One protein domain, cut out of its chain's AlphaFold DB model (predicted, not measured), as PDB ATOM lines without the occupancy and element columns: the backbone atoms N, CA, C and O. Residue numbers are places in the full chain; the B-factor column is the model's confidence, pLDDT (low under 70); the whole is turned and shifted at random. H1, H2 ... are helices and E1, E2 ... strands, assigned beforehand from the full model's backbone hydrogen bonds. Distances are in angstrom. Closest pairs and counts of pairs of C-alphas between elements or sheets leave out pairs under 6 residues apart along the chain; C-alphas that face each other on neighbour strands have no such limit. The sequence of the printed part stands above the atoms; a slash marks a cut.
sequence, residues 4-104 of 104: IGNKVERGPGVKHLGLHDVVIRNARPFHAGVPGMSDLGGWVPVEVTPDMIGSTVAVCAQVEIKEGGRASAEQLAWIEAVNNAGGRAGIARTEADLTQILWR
ATOM      1  N   ILE A   4     157.949 206.975 211.192       88.06
ATOM      2  CA  ILE A   4     157.408 207.664 212.367       88.06
ATOM      3  C   ILE A   4     157.025 206.657 213.447       88.06
ATOM      4  O   ILE A   4     156.716 205.500 213.169       88.06
ATOM      5  N   GLY A   5     157.016 207.099 214.698       81.31
ATOM      6  CA  GLY A   5     156.616 206.300 215.849       81.31
ATOM      7  C   GLY A   5     156.163 207.208 216.986       81.31
ATOM      8  O   GLY A   5     156.570 208.360 217.054       81.31
ATOM      9  N   ASN A   6     155.309 206.698 217.874       68.94
ATOM     10  CA  ASN A   6     154.742 207.487 218.984       68.94
ATOM     11  C   ASN A   6     155.264 207.028 220.363       68.94
ATOM     12  O   ASN A   6     154.900 207.599 221.376       68.94
ATOM     13  N   LYS A   7     156.008 205.917 220.371       63.03
ATOM     14  CA  LYS A   7     156.089 204.849 221.383       63.03
ATOM     15  C   LYS A   7     155.123 204.813 222.589       63.03
ATOM     16  O   LYS A   7     155.154 205.664 223.463       63.03
ATOM     17  N   VAL A   8     154.535 203.623 222.790       48.91
ATOM     18  CA  VAL A   8     154.505 202.950 224.113       48.91
ATOM     19  C   VAL A   8     155.170 201.567 223.992       48.91
ATOM     20  O   VAL A   8     154.943 200.849 223.019       48.91
ATOM     21  N   GLU A   9     156.061 201.230 224.926       58.00
ATOM     22  CA  GLU A   9     156.768 199.940 225.018       58.00
ATOM     23  C   GLU A   9     155.916 198.928 225.804       58.00
ATOM     24  O   GLU A   9     155.349 199.302 226.828       58.00
ATOM     25  N   ARG A  10     155.838 197.656 225.385       52.19
ATOM     26  CA  ARG A  10     155.364 196.557 226.249       52.19
ATOM     27  C   ARG A  10     156.268 195.332 226.074       52.19
ATOM     28  O   ARG A  10     156.342 194.787 224.980       52.19
ATOM     29  N   GLY A  11     156.944 194.934 227.157       57.56
ATOM     30  CA  GLY A  11     157.803 193.743 227.252       57.56
ATOM     31  C   GLY A  11     159.225 194.048 227.773       57.56
ATOM     32  O   GLY A  11     159.813 195.035 227.334       57.56
ATOM     33  N   PRO A  12     159.787 193.250 228.704       53.78
ATOM     34  CA  PRO A  12     161.115 193.490 229.287       53.78
ATOM     35  C   PRO A  12     162.276 193.100 228.343       53.78
ATOM     36  O   PRO A  12     162.186 192.109 227.623       53.78
ATOM     37  N   GLY A  13     163.385 193.854 228.367       71.81
ATOM     38  CA  GLY A  13     164.630 193.551 227.640       71.81
ATOM     39  C   GLY A  13     165.616 194.730 227.615       71.81
ATOM     40  O   GLY A  13     165.222 195.871 227.841       71.81
ATOM     41  N   VAL A  14     166.898 194.471 227.331       78.81
ATOM     42  CA  VAL A  14     167.958 195.499 227.255       78.81
ATOM     43  C   VAL A  14     168.465 195.616 225.817       78.81
ATOM     44  O   VAL A  14     168.639 194.613 225.124       78.81
ATOM     45  N   LYS A  15     168.684 196.848 225.351       78.06
ATOM     46  CA  LYS A  15     169.285 197.158 224.047       78.06
ATOM     47  C   LYS A  15     170.513 198.031 224.288       78.06
ATOM     48  O   LYS A  15     170.385 199.083 224.907       78.06
ATOM     49  N   HIS A  16     171.674 197.597 223.813       84.19
ATOM     50  CA  HIS A  16     172.884 198.416 223.823       84.19
ATOM     51  C   HIS A  16     172.907 199.268 222.555       84.19
ATOM     52  O   HIS A  16     172.722 198.736 221.462       84.19
ATOM     53  N   LEU A  17     173.079 200.576 222.725       87.12
ATOM     54  CA  LEU A  17     173.137 201.560 221.648       87.12
ATOM     55  C   LEU A  17     174.548 202.145 221.587       87.12
ATOM     56  O   LEU A  17     175.186 202.332 222.626       87.12
ATOM     57  N   GLY A  18     175.024 202.414 220.379       89.25
ATOM     58  CA  GLY A  18     176.262 203.132 220.126       89.25
ATOM     59  C   GLY A  18     176.109 204.643 220.303       89.25
ATOM     60  O   GLY A  18     175.009 205.187 220.443       89.25
ATOM     61  N   LEU A  19     177.244 205.340 220.277       87.56
ATOM     62  CA  LEU A  19     177.252 206.798 220.222       87.56
ATOM     63  C   LEU A  19     176.603 207.240 218.897       87.56
ATOM     64  O   LEU A  19     177.029 206.791 217.838       87.56
ATOM     65  N   HIS A  20     175.602 208.126 218.974       87.56
ATOM     66  CA  HIS A  20     174.799 208.654 217.851       87.56
ATOM     67  C   HIS A  20     173.669 207.767 217.301       87.56
ATOM     68  O   HIS A  20     173.020 208.159 216.331       87.56
ATOM     69  N   ASP A  21     173.357 206.636 217.934       84.62
ATOM     70  CA  ASP A  21     172.190 205.845 217.536       84.62
ATOM     71  C   ASP A  21     170.867 206.575 217.819       84.62
ATOM     72  O   ASP A  21     170.664 207.174 218.879       84.62
ATOM     73  N   VAL A  22     169.914 206.450 216.889       76.44
ATOM     74  CA  VAL A  22     168.535 206.935 217.042       76.44
ATOM     75  C   VAL A  22     167.575 205.750 216.980       76.44
ATOM     76  O   VAL A  22     167.528 205.024 215.990       76.44
ATOM     77  N   VAL A  23     166.759 205.565 218.024       80.56
ATOM     78  CA  VAL A  23     165.763 204.482 218.079       80.56
ATOM     79  C   VAL A  23     164.353 205.033 217.885       80.56
ATOM     80  O   VAL A  23     163.790 205.664 218.781       80.56
ATOM     81  N   ILE A  24     163.733 204.702 216.751       78.62
ATOM     82  CA  ILE A  24     162.309 204.966 216.500       78.62
ATOM     83  C   ILE A  24     161.512 203.748 216.948       78.62
ATOM     84  O   ILE A  24     161.583 202.663 216.373       78.62
ATOM     85  N   ARG A  25     160.752 203.909 218.023       77.25
ATOM     86  CA  ARG A  25     160.102 202.792 218.696       77.25
ATOM     87  C   ARG A  25     158.635 202.673 218.216       77.25
ATOM     88  O   ARG A  25     157.937 203.683 218.135       77.25
ATOM     89  N   ASN A  26     158.168 201.451 217.907       77.50
ATOM     90  CA  ASN A  26     156.935 201.174 217.131       77.50
ATOM     91  C   ASN A  26     156.919 201.907 215.776       77.50
ATOM     92  O   ASN A  26     155.958 202.607 215.449       77.50
ATOM     93  N   ALA A  27     158.023 201.801 215.035       84.88
ATOM     94  CA  ALA A  27     158.161 202.441 213.736       84.88
ATOM     95  C   ALA A  27     157.085 201.936 212.760       84.88
ATOM     96  O   ALA A  27     156.854 200.735 212.634       84.88
ATOM     97  N   ARG A  28     156.447 202.872 212.061       86.75
ATOM     98  CA  ARG A  28     155.552 202.622 210.929       86.75
ATOM     99  C   ARG A  28     155.936 203.538 209.763       86.75
ATOM    100  O   ARG A  28     156.513 204.603 210.021       86.75
ATOM    101  N   PRO A  29     155.628 203.161 208.508       87.94
ATOM    102  CA  PRO A  29     155.883 204.023 207.364       87.94
ATOM    103  C   PRO A  29     155.196 205.375 207.542       87.94
ATOM    104  O   PRO A  29     154.022 205.457 207.923       87.94
ATOM    105  N   PHE A  30     155.943 206.443 207.290       85.56
ATOM    106  CA  PHE A  30     155.376 207.776 207.204       85.56
ATOM    107  C   PHE A  30     154.627 207.923 205.882       85.56
ATOM    108  O   PHE A  30     155.213 207.731 204.818       85.56
ATOM    109  N   HIS A  31     153.348 208.284 205.961       84.12
ATOM    110  CA  HIS A  31     152.539 208.622 204.796       84.12
ATOM    111  C   HIS A  31     152.464 210.147 204.715       84.12
ATOM    112  O   HIS A  31     151.802 210.780 205.537       84.12
ATOM    113  N   ALA A  32     153.216 210.722 203.778       81.44
ATOM    114  CA  ALA A  32     153.288 212.159 203.547       81.44
ATOM    115  C   ALA A  32     152.288 212.589 202.467       81.44
ATOM    116  O   ALA A  32     152.023 211.829 201.538       81.44
ATOM    117  N   GLY A  33     151.807 213.831 202.547       86.88
ATOM    118  CA  GLY A  33     150.920 214.407 201.535       86.88
ATOM    119  C   GLY A  33     149.484 213.894 201.626       86.88
ATOM    120  O   GLY A  33     148.998 213.562 202.708       86.88
ATOM    121  N   VAL A  34     148.801 213.871 200.483       90.44
ATOM    122  CA  VAL A  34     147.423 213.380 200.363       90.44
ATOM    123  C   VAL A  34     147.380 212.093 199.537       90.44
ATOM    124  O   VAL A  34     148.277 211.865 198.720       90.44
ATOM    125  N   PRO A  35     146.358 211.237 199.720       93.00
ATOM    126  CA  PRO A  35     146.184 210.050 198.892       93.00
ATOM    127  C   PRO A  35     146.231 210.386 197.396       93.00
ATOM    128  O   PRO A  35     145.578 211.324 196.951       93.00
ATOM    129  N   GLY A  36     147.011 209.619 196.632       93.56
ATOM    130  CA  GLY A  36     147.154 209.803 195.186       93.56
ATOM    131  C   GLY A  36     148.153 210.878 194.746       93.56
ATOM    132  O   GLY A  36     148.390 210.995 193.549       93.56
ATOM    133  N   MET A  37     148.758 211.632 195.672       95.44
ATOM    134  CA  MET A  37     149.784 212.618 195.327       95.44
ATOM    135  C   MET A  37     150.955 211.964 194.582       95.44
ATOM    136  O   MET A  37     151.485 210.952 195.037       95.44
ATOM    137  N   SER A  38     151.343 212.569 193.457       95.69
ATOM    138  CA  SER A  38     152.422 212.086 192.591       95.69
ATOM    139  C   SER A  38     153.776 211.978 193.296       95.69
ATOM    140  O   SER A  38     154.089 212.783 194.175       95.69
ATOM    141  N   ASP A  39     154.596 211.025 192.847       93.12
ATOM    142  CA  ASP A  39     155.936 210.765 193.391       93.12
ATOM    143  C   ASP A  39     156.890 211.961 193.261       93.12
ATOM    144  O   ASP A  39     157.631 212.278 194.194       93.12
ATOM    145  N   LEU A  40     156.891 212.619 192.096       95.00
ATOM    146  CA  LEU A  40     157.707 213.799 191.827       95.00
ATOM    147  C   LEU A  40     156.848 215.056 191.858       95.00
ATOM    148  O   LEU A  40     155.770 215.087 191.257       95.00
ATOM    149  N   GLY A  41     157.382 216.108 192.478       94.38
ATOM    150  CA  GLY A  41     156.757 217.420 192.490       94.38
ATOM    151  C   GLY A  41     157.736 218.567 192.306       94.38
ATOM    152  O   GLY A  41     158.857 218.535 192.814       94.38
ATOM    153  N   GLY A  42     157.304 219.584 191.564       92.88
ATOM    154  CA  GLY A  42     158.104 220.762 191.250       92.88
ATOM    155  C   GLY A  42     157.333 221.801 190.442       92.88
ATOM    156  O   GLY A  42     156.105 221.885 190.507       92.88
ATOM    157  N   TRP A  43     158.062 222.601 189.672       89.50
ATOM    158  CA  TRP A  43     157.503 223.582 188.747       89.50
ATOM    159  C   TRP A  43     158.278 223.582 187.434       89.50
ATOM    160  O   TRP A  43     159.479 223.308 187.414       89.50
ATOM    161  N   VAL A  44     157.589 223.908 186.343       87.25
ATOM    162  CA  VAL A  44     158.227 224.134 185.043       87.25
ATOM    163  C   VAL A  44     158.285 225.637 184.786       87.25
ATOM    164  O   VAL A  44     157.253 226.302 184.904       87.25
ATOM    165  N   PRO A  45     159.456 226.206 184.447       79.94
ATOM    166  CA  PRO A  45     159.521 227.595 184.022       79.94
ATOM    167  C   PRO A  45     158.748 227.768 182.713       79.94
ATOM    168  O   PRO A  45     158.938 227.007 181.766       79.94
ATOM    169  N   VAL A  46     157.892 228.784 182.657       81.44
ATOM    170  CA  VAL A  46     157.217 229.200 181.425       81.44
ATOM    171  C   VAL A  46     157.450 230.682 181.204       81.44
ATOM    172  O   VAL A  46     157.465 231.468 182.154       81.44
ATOM    173  N   GLU A  47     157.645 231.056 179.947       84.75
ATOM    174  CA  GLU A  47     157.621 232.456 179.555       84.75
ATOM    175  C   GLU A  47     156.168 232.933 179.562       84.75
ATOM    176  O   GLU A  47     155.301 232.321 178.939       84.75
ATOM    177  N   VAL A  48     155.896 233.998 180.314       83.31
ATOM    178  CA  VAL A  48     154.562 234.598 180.367       83.31
ATOM    179  C   VAL A  48     154.358 235.428 179.106       83.31
ATOM    180  O   VAL A  48     155.087 236.393 178.873       83.31
ATOM    181  N   THR A  49     153.355 235.081 178.308       87.62
ATOM    182  CA  THR A  49     152.996 235.804 177.084       87.62
ATOM    183  C   THR A  49     151.905 236.855 177.351       87.62
ATOM    184  O   THR A  49     151.204 236.777 178.366       87.62
ATOM    185  N   PRO A  50     151.722 237.868 176.478       91.19
ATOM    186  CA  PRO A  50     150.691 238.895 176.674       91.19
ATOM    187  C   PRO A  50     149.262 238.346 176.819       91.19
ATOM    188  O   PRO A  50     148.453 238.926 177.537       91.19
ATOM    189  N   ASP A  51     148.951 237.220 176.182       85.56
ATOM    190  CA  ASP A  51     147.670 236.511 176.289       85.56
ATOM    191  C   ASP A  51     147.458 235.815 177.647       85.56
ATOM    192  O   ASP A  51     146.318 235.562 178.032       85.56
ATOM    193  N   MET A  52     148.522 235.579 178.421       84.31
ATOM    194  CA  MET A  52     148.430 235.064 179.792       84.31
ATOM    195  C   MET A  52     148.096 236.161 180.819       84.31
ATOM    196  O   MET A  52     147.824 235.852 181.982       84.31
ATOM    197  N   ILE A  53     148.090 237.443 180.432       84.69
ATOM    198  CA  ILE A  53     147.757 238.551 181.339       84.69
ATOM    199  C   ILE A  53     146.302 238.414 181.810       84.69
ATOM    200  O   ILE A  53     145.371 238.355 181.013       84.69
ATOM    201  N   GLY A  54     146.107 238.380 183.131       77.44
ATOM    202  CA  GLY A  54     144.799 238.150 183.757       77.44
ATOM    203  C   GLY A  54     144.462 236.673 183.995       77.44
ATOM    204  O   GLY A  54     143.422 236.381 184.582       77.44
ATOM    205  N   SER A  55     145.343 235.747 183.601       74.56
ATOM    206  CA  SER A  55     145.194 234.315 183.875       74.56
ATOM    207  C   SER A  55     145.775 233.935 185.242       74.56
ATOM    208  O   SER A  55     146.720 234.549 185.735       74.56
ATOM    209  N   THR A  56     145.235 232.882 185.860       61.91
ATOM    210  CA  THR A  56     145.854 232.250 187.037       61.91
ATOM    211  C   THR A  56     146.941 231.286 186.558       61.91
ATOM    212  O   THR A  56     146.633 230.356 185.821       61.91
ATOM    213  N   VAL A  57     148.203 231.499 186.949       71.38
ATOM    214  CA  VAL A  57     149.347 230.713 186.452       71.38
ATOM    215  C   VAL A  57     150.040 229.989 187.602       71.38
ATOM    216  O   VAL A  57     150.795 230.582 188.370       71.38
ATOM    217  N   ALA A  58     149.809 228.685 187.693       63.44
ATOM    218  CA  ALA A  58     150.589 227.778 188.521       63.44
ATOM    219  C   ALA A  58     151.103 226.647 187.628       63.44
ATOM    220  O   ALA A  58     150.412 225.652 187.433       63.44
ATOM    221  N   VAL A  59     152.327 226.761 187.099       82.38
ATOM    222  CA  VAL A  59     152.928 225.660 186.321       82.38
ATOM    223  C   VAL A  59     153.573 224.654 187.265       82.38
ATOM    224  O   VAL A  59     154.772 224.380 187.232       82.38
ATOM    225  N   CYS A  60     152.746 224.142 188.169       90.88
ATOM    226  CA  CYS A  60     153.097 223.032 189.031       90.88
ATOM    227  C   CYS A  60     153.311 221.794 188.159       90.88
ATOM    228  O   CYS A  60     152.517 221.522 187.263       90.88
ATOM    229  N   ALA A  61     154.389 221.063 188.410       95.31
ATOM    230  CA  ALA A  61     154.722 219.827 187.727       95.31
ATOM    231  C   ALA A  61     154.559 218.669 188.706       95.31
ATOM    232  O   ALA A  61     155.234 218.666 189.731       95.31
ATOM    233  N   GLN A  62     153.697 217.703 188.399       96.81
ATOM    234  CA  GLN A  62     153.461 216.533 189.249       96.81
ATOM    235  C   GLN A  62     153.556 215.266 188.396       96.81
ATOM    236  O   GLN A  62     152.768 215.083 187.470       96.81
ATOM    237  N   VAL A  63     154.526 214.394 188.674       97.38
ATOM    238  CA  VAL A  63     154.769 213.202 187.845       97.38
ATOM    239  C   VAL A  63     154.674 211.942 188.684       97.38
ATOM    240  O   VAL A  63     155.416 211.761 189.646       97.38
ATOM    241  N   GLU A  64     153.742 211.076 188.302       97.56
ATOM    242  CA  GLU A  64     153.554 209.755 188.890       97.56
ATOM    243  C   GLU A  64     154.433 208.747 188.147       97.56
ATOM    244  O   GLU A  64     154.267 208.547 186.942       97.56
ATOM    245  N   ILE A  65     155.366 208.098 188.841       96.88
ATOM    246  CA  ILE A  65     156.289 207.150 188.222       96.88
ATOM    247  C   ILE A  65     155.676 205.758 188.259       96.88
ATOM    248  O   ILE A  65     155.264 205.256 189.303       96.88
ATOM    249  N   LYS A  66     155.668 205.073 187.115       96.00
ATOM    250  CA  LYS A  66     155.241 203.674 187.042       96.00
ATOM    251  C   LYS A  66     156.155 202.849 186.144       96.00
ATOM    252  O   LYS A  66     156.003 202.851 184.927       96.00
ATOM    253  N   GLU A  67     157.009 202.038 186.755       88.50
ATOM    254  CA  GLU A  67     157.799 201.016 186.051       88.50
ATOM    255  C   GLU A  67     156.920 199.825 185.608       88.50
ATOM    256  O   GLU A  67     157.036 199.323 184.494       88.50
ATOM    257  N   GLY A  68     155.944 199.442 186.442       85.19
ATOM    258  CA  GLY A  68     154.935 198.418 186.161       85.19
ATOM    259  C   GLY A  68     153.600 198.729 186.846       85.19
ATOM    260  O   GLY A  68     153.523 199.560 187.749       85.19
ATOM    261  N   GLY A  69     152.517 198.088 186.400       90.06
ATOM    262  CA  GLY A  69     151.182 198.276 186.982       90.06
ATOM    263  C   GLY A  69     150.448 199.550 186.537       90.06
ATOM    264  O   GLY A  69     150.907 200.321 185.687       90.06
ATOM    265  N   ARG A  70     149.244 199.740 187.086       94.81
ATOM    266  CA  ARG A  70     148.322 200.834 186.740       94.81
ATOM    267  C   ARG A  70     148.286 201.872 187.859       94.81
ATOM    268  O   ARG A  70     148.460 201.521 189.022       94.81
ATOM    269  N   ALA A  71     148.069 203.133 187.494       96.69
ATOM    270  CA  ALA A  71     147.766 204.170 188.474       96.69
ATOM    271  C   ALA A  71     146.448 203.848 189.193       96.69
ATOM    272  O   ALA A  71     145.530 203.292 188.580       96.69
ATOM    273  N   SER A  72     146.374 204.166 190.484       97.00
ATOM    274  CA  SER A  72     145.135 204.032 191.253       97.00
ATOM    275  C   SER A  72     144.116 205.103 190.852       97.00
ATOM    276  O   SER A  72     144.454 206.078 190.178       97.00
ATOM    277  N   ALA A  73     142.863 204.943 191.286       97.75
ATOM    278  CA  ALA A  73     141.826 205.948 191.050       97.75
ATOM    279  C   ALA A  73     142.192 207.301 191.685       97.75
ATOM    280  O   ALA A  73     142.003 208.344 191.070       97.75
ATOM    281  N   GLU A  74     142.785 207.284 192.880       97.62
ATOM    282  CA  GLU A  74     143.246 208.482 193.581       97.62
ATOM    283  C   GLU A  74     144.399 209.167 192.835       97.62
ATOM    284  O   GLU A  74     144.421 210.389 192.736       97.62
ATOM    285  N   GLN A  75     145.335 208.395 192.270       97.69
ATOM    286  CA  GLN A  75     146.442 208.938 191.472       97.69
ATOM    287  C   GLN A  75     145.944 209.595 190.182       97.69
ATOM    288  O   GLN A  75     146.412 210.668 189.806       97.69
ATOM    289  N   LEU A  76     144.961 208.980 189.521       98.12
ATOM    290  CA  LEU A  76     144.316 209.564 188.345       98.12
ATOM    291  C   LEU A  76     143.566 210.856 188.700       98.12
ATOM    292  O   LEU A  76     143.736 211.856 188.006       98.12
ATOM    293  N   ALA A  77     142.815 210.861 189.805       97.62
ATOM    294  CA  ALA A  77     142.104 212.047 190.284       97.62
ATOM    295  C   ALA A  77     143.062 213.195 190.651       97.62
ATOM    296  O   ALA A  77     142.785 214.356 190.358       97.62
ATOM    297  N   TRP A  78     144.216 212.884 191.251       96.62
ATOM    298  CA  TRP A  78     145.254 213.875 191.537       96.62
ATOM    299  C   TRP A  78     145.822 214.497 190.256       96.62
ATOM    300  O   TRP A  78     145.892 215.721 190.137       96.62
ATOM    301  N   ILE A  79     146.187 213.665 189.276       96.81
ATOM    302  CA  ILE A  79     146.697 214.117 187.971       96.81
ATOM    303  C   ILE A  79     145.673 215.015 187.269       96.81
ATOM    304  O   ILE A  79     146.035 216.055 186.716       96.81
ATOM    305  N   GLU A  80     144.396 214.635 187.297       96.38
ATOM    306  CA  GLU A  80     143.308 215.431 186.732       96.38
ATOM    307  C   GLU A  80     143.185 216.792 187.431       96.38
ATOM    308  O   GLU A  80     143.164 217.824 186.763       96.38
ATOM    309  N   ALA A  81     143.191 216.818 188.767       94.31
ATOM    310  CA  ALA A  81     143.100 218.054 189.539       94.31
ATOM    311  C   ALA A  81     144.251 219.030 189.230       94.31
ATOM    312  O   ALA A  81     144.014 220.226 189.064       94.31
ATOM    313  N   VAL A  82     145.486 218.529 189.102       93.19
ATOM    314  CA  VAL A  82     146.655 219.360 188.764       93.19
ATOM    315  C   VAL A  82     146.533 219.940 187.356       93.19
ATOM    316  O   VAL A  82     146.769 221.133 187.172       93.19
ATOM    317  N   ASN A  83     146.134 219.132 186.367       92.50
ATOM    318  CA  ASN A  83     145.946 219.617 184.997       92.50
ATOM    319  C   ASN A  83     144.787 220.635 184.911       92.50
ATOM    320  O   ASN A  83     144.932 221.662 184.252       92.50
ATOM    321  N   ASN A  84     143.681 220.419 185.633       90.69
ATOM    322  CA  ASN A  84     142.549 221.356 185.693       90.69
ATOM    323  C   ASN A  84     142.915 222.702 186.341       90.69
ATOM    324  O   ASN A  84     142.307 223.723 186.024       90.69
ATOM    325  N   ALA A  85     143.916 222.721 187.223       89.06
ATOM    326  CA  ALA A  85     144.453 223.937 187.831       89.06
ATOM    327  C   ALA A  85     145.503 224.661 186.957       89.06
ATOM    328  O   ALA A  85     146.079 225.654 187.399       89.06
ATOM    329  N   GLY A  86     145.774 224.176 185.738       85.94
ATOM    330  CA  GLY A  86     146.774 224.748 184.826       85.94
ATOM    331  C   GLY A  86     148.203 224.223 185.025       85.94
ATOM    332  O   GLY A  86     149.141 224.751 184.427       85.94
ATOM    333  N   GLY A  87     148.380 223.187 185.850       90.00
ATOM    334  CA  GLY A  87     149.650 222.491 186.027       90.00
ATOM    335  C   GLY A  87     149.936 221.467 184.925       90.00
ATOM    336  O   GLY A  87     149.134 221.212 184.028       90.00
ATOM    337  N   ARG A  88     151.109 220.841 185.009       93.19
ATOM    338  CA  ARG A  88     151.562 219.763 184.132       93.19
ATOM    339  C   ARG A  88     151.640 218.476 184.947       93.19
ATOM    340  O   ARG A  88     152.560 218.313 185.745       93.19
ATOM    341  N   ALA A  89     150.703 217.556 184.730       96.00
ATOM    342  CA  ALA A  89     150.740 216.259 185.398       96.00
ATOM    343  C   ALA A  89     150.514 215.074 184.466       96.00
ATOM    344  O   ALA A  89     149.766 215.171 183.490       96.00
ATOM    345  N   GLY A  90     151.143 213.944 184.792       97.06
ATOM    346  CA  GLY A  90     151.010 212.702 184.035       97.06
ATOM    347  C   GLY A  90     151.741 211.517 184.661       97.06
ATOM    348  O   GLY A  90     152.428 211.649 185.674       97.06
ATOM    349  N   ILE A  91     151.576 210.353 184.032       97.94
ATOM    350  CA  ILE A  91     152.259 209.113 184.410       97.94
ATOM    351  C   ILE A  91     153.503 208.967 183.537       97.94
ATOM    352  O   ILE A  91     153.372 208.864 182.319       97.94
ATOM    353  N   ALA A  92     154.681 208.903 184.151       97.75
ATOM    354  CA  ALA A  92     155.923 208.597 183.455       97.75
ATOM    355  C   ALA A  92     156.323 207.138 183.686       97.75
ATOM    356  O   ALA A  92     156.425 206.672 184.822       97.75
ATOM    357  N   ARG A  93     156.562 206.409 182.597       96.12
ATOM    358  CA  ARG A  93     157.121 205.046 182.618       96.12
ATOM    359  C   ARG A  93     158.539 205.020 182.078       96.12
ATOM    360  O   ARG A  93     159.304 204.105 182.358       96.12
ATOM    361  N   THR A  94     158.865 206.041 181.300       96.00
ATOM    362  CA  THR A  94     160.152 206.268 180.669       96.00
ATOM    363  C   THR A  94     160.543 207.737 180.806       96.00
ATOM    364  O   THR A  94     159.713 208.608 181.078       96.00
ATOM    365  N   GLU A  95     161.815 208.037 180.555       95.69
ATOM    366  CA  GLU A  95     162.300 209.419 180.468       95.69
ATOM    367  C   GLU A  95     161.646 210.202 179.316       95.69
ATOM    368  O   GLU A  95     161.481 211.422 179.398       95.69
ATOM    369  N   ALA A  96     161.228 209.510 178.252       96.69
ATOM    370  CA  ALA A  96     160.497 210.122 177.150       96.69
ATOM    371  C   ALA A  96     159.118 210.626 177.606       96.69
ATOM    372  O   ALA A  96     158.757 211.761 177.299       96.69
ATOM    373  N   ASP A  97     158.391 209.838 178.408       96.69
ATOM    374  CA  ASP A  97     157.116 210.271 178.998       96.69
ATOM    375  C   ASP A  97     157.325 211.478 179.916       96.69
ATOM    376  O   ASP A  97     156.585 212.457 179.848       96.69
ATOM    377  N   LEU A  98     158.375 211.434 180.746       95.38
ATOM    378  CA  LEU A  98     158.739 212.544 181.625       95.38
ATOM    379  C   LEU A  98     158.969 213.827 180.815       95.38
ATOM    380  O   LEU A  98     158.429 214.880 181.149       95.38
ATOM    381  N   THR A  99     159.713 213.724 179.712       95.12
ATOM    382  CA  THR A  99     159.985 214.846 178.807       95.12
ATOM    383  C   THR A  99     158.696 215.393 178.193       95.12
ATOM    384  O   THR A  99     158.496 216.605 178.186       95.12
ATOM    385  N   GLN A 100     157.790 214.523 177.740       95.38
ATOM    386  CA  GLN A 100     156.496 214.932 177.183       95.38
ATOM    387  C   GLN A 100     155.595 215.616 178.216       95.38
ATOM    388  O   GLN A 100     154.898 216.572 177.889       95.38
ATOM    389  N   ILE A 101     155.603 215.163 179.471       95.00
ATOM    390  CA  ILE A 101     154.806 215.784 180.535       95.00
ATOM    391  C   ILE A 101     155.349 217.177 180.861       95.00
ATOM    392  O   ILE A 101     154.564 218.127 180.978       95.00
ATOM    393  N   LEU A 102     156.674 217.286 181.008       92.69
ATOM    394  CA  LEU A 102     157.343 218.482 181.513       92.69
ATOM    395  C   LEU A 102     157.574 219.558 180.452       92.69
ATOM    396  O   LEU A 102     157.484 220.727 180.802       92.69
ATOM    397  N   TRP A 103     157.831 219.204 179.189       88.62
ATOM    398  CA  TRP A 103     158.366 220.134 178.173       88.62
ATOM    399  C   TRP A 103     157.549 220.227 176.883       88.62
ATOM    400  O   TRP A 103     158.028 220.792 175.905       88.62
ATOM    401  N   ARG A 104     156.331 219.684 176.884       72.25
ATOM    402  CA  ARG A 104     155.326 219.965 175.852       72.25
ATOM    403  C   ARG A 104     155.111 221.461 175.632       72.25
ATOM    404  O   ARG A 104     155.164 222.225 176.635       72.25
TER     405      ARG A 104
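AT A GLANCE: This is residues 4 to 104 of the 104 residues of an uncharacterized protein of Mesorhizobium sp (UniProt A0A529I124). Little of this domain is regular structure: a long tail, residues 4 to 39, leads into a small sheet with H1 over one face and H2 over the other. Residues 10 to 22 and 49 to 54 stick out. The 101 printed residues, 36 in named elements, run E1, E2, H1, E3, H2; the class and the sheet, E1 E2 E3, are mixed. The whole is extended, a rod of 69 by 32 by 24 A, radius of gyration of the C-alphas 20.8 A.

HOW THE PARTS SIT: E1, residues 40 to 43, and E2, residues 60 to 65, form an antiparallel hairpin; N 42 and O 61, 2.9 A apart, are within hydrogen-bond range. E3, residues 88 to 92, is parallel to E2; N 88 and O 60, 2.7 A apart, are within range. E2, H1, residues 73 to 84, and E3 make a strand-helix-strand unit, a helix between parallel neighbour strands, with a right-handed crossover. H1 and H2, residues 95 to 103, are on opposite faces of the sheet, three layers, at heights of 8.6 and 8.4 A over the sheet. The closest C-alphas of H1 and E3, Ile 79 and Ala 89, are 5.2 A apart, as are those of E3 and H2, Ala 92 and Leu 98. In H1 and H2 every O i to N i+4 pair is within range.

IN THESE COORDINATES: E1 begins at C-alpha 40 (157.707, 213.799, 191.827); E2 is 16.2 A long and H1 16.3 A. H2 ends at C-alpha 103 (158.366, 220.134, 178.173).

THE WHOLE: The farthest C-alphas, Pro 12 and Pro 50, are 70.3 A apart. The printed part has no cut; the link from E1 to E2 is long. Residues 6 to 12, 56 and 58 have pLDDT under 70.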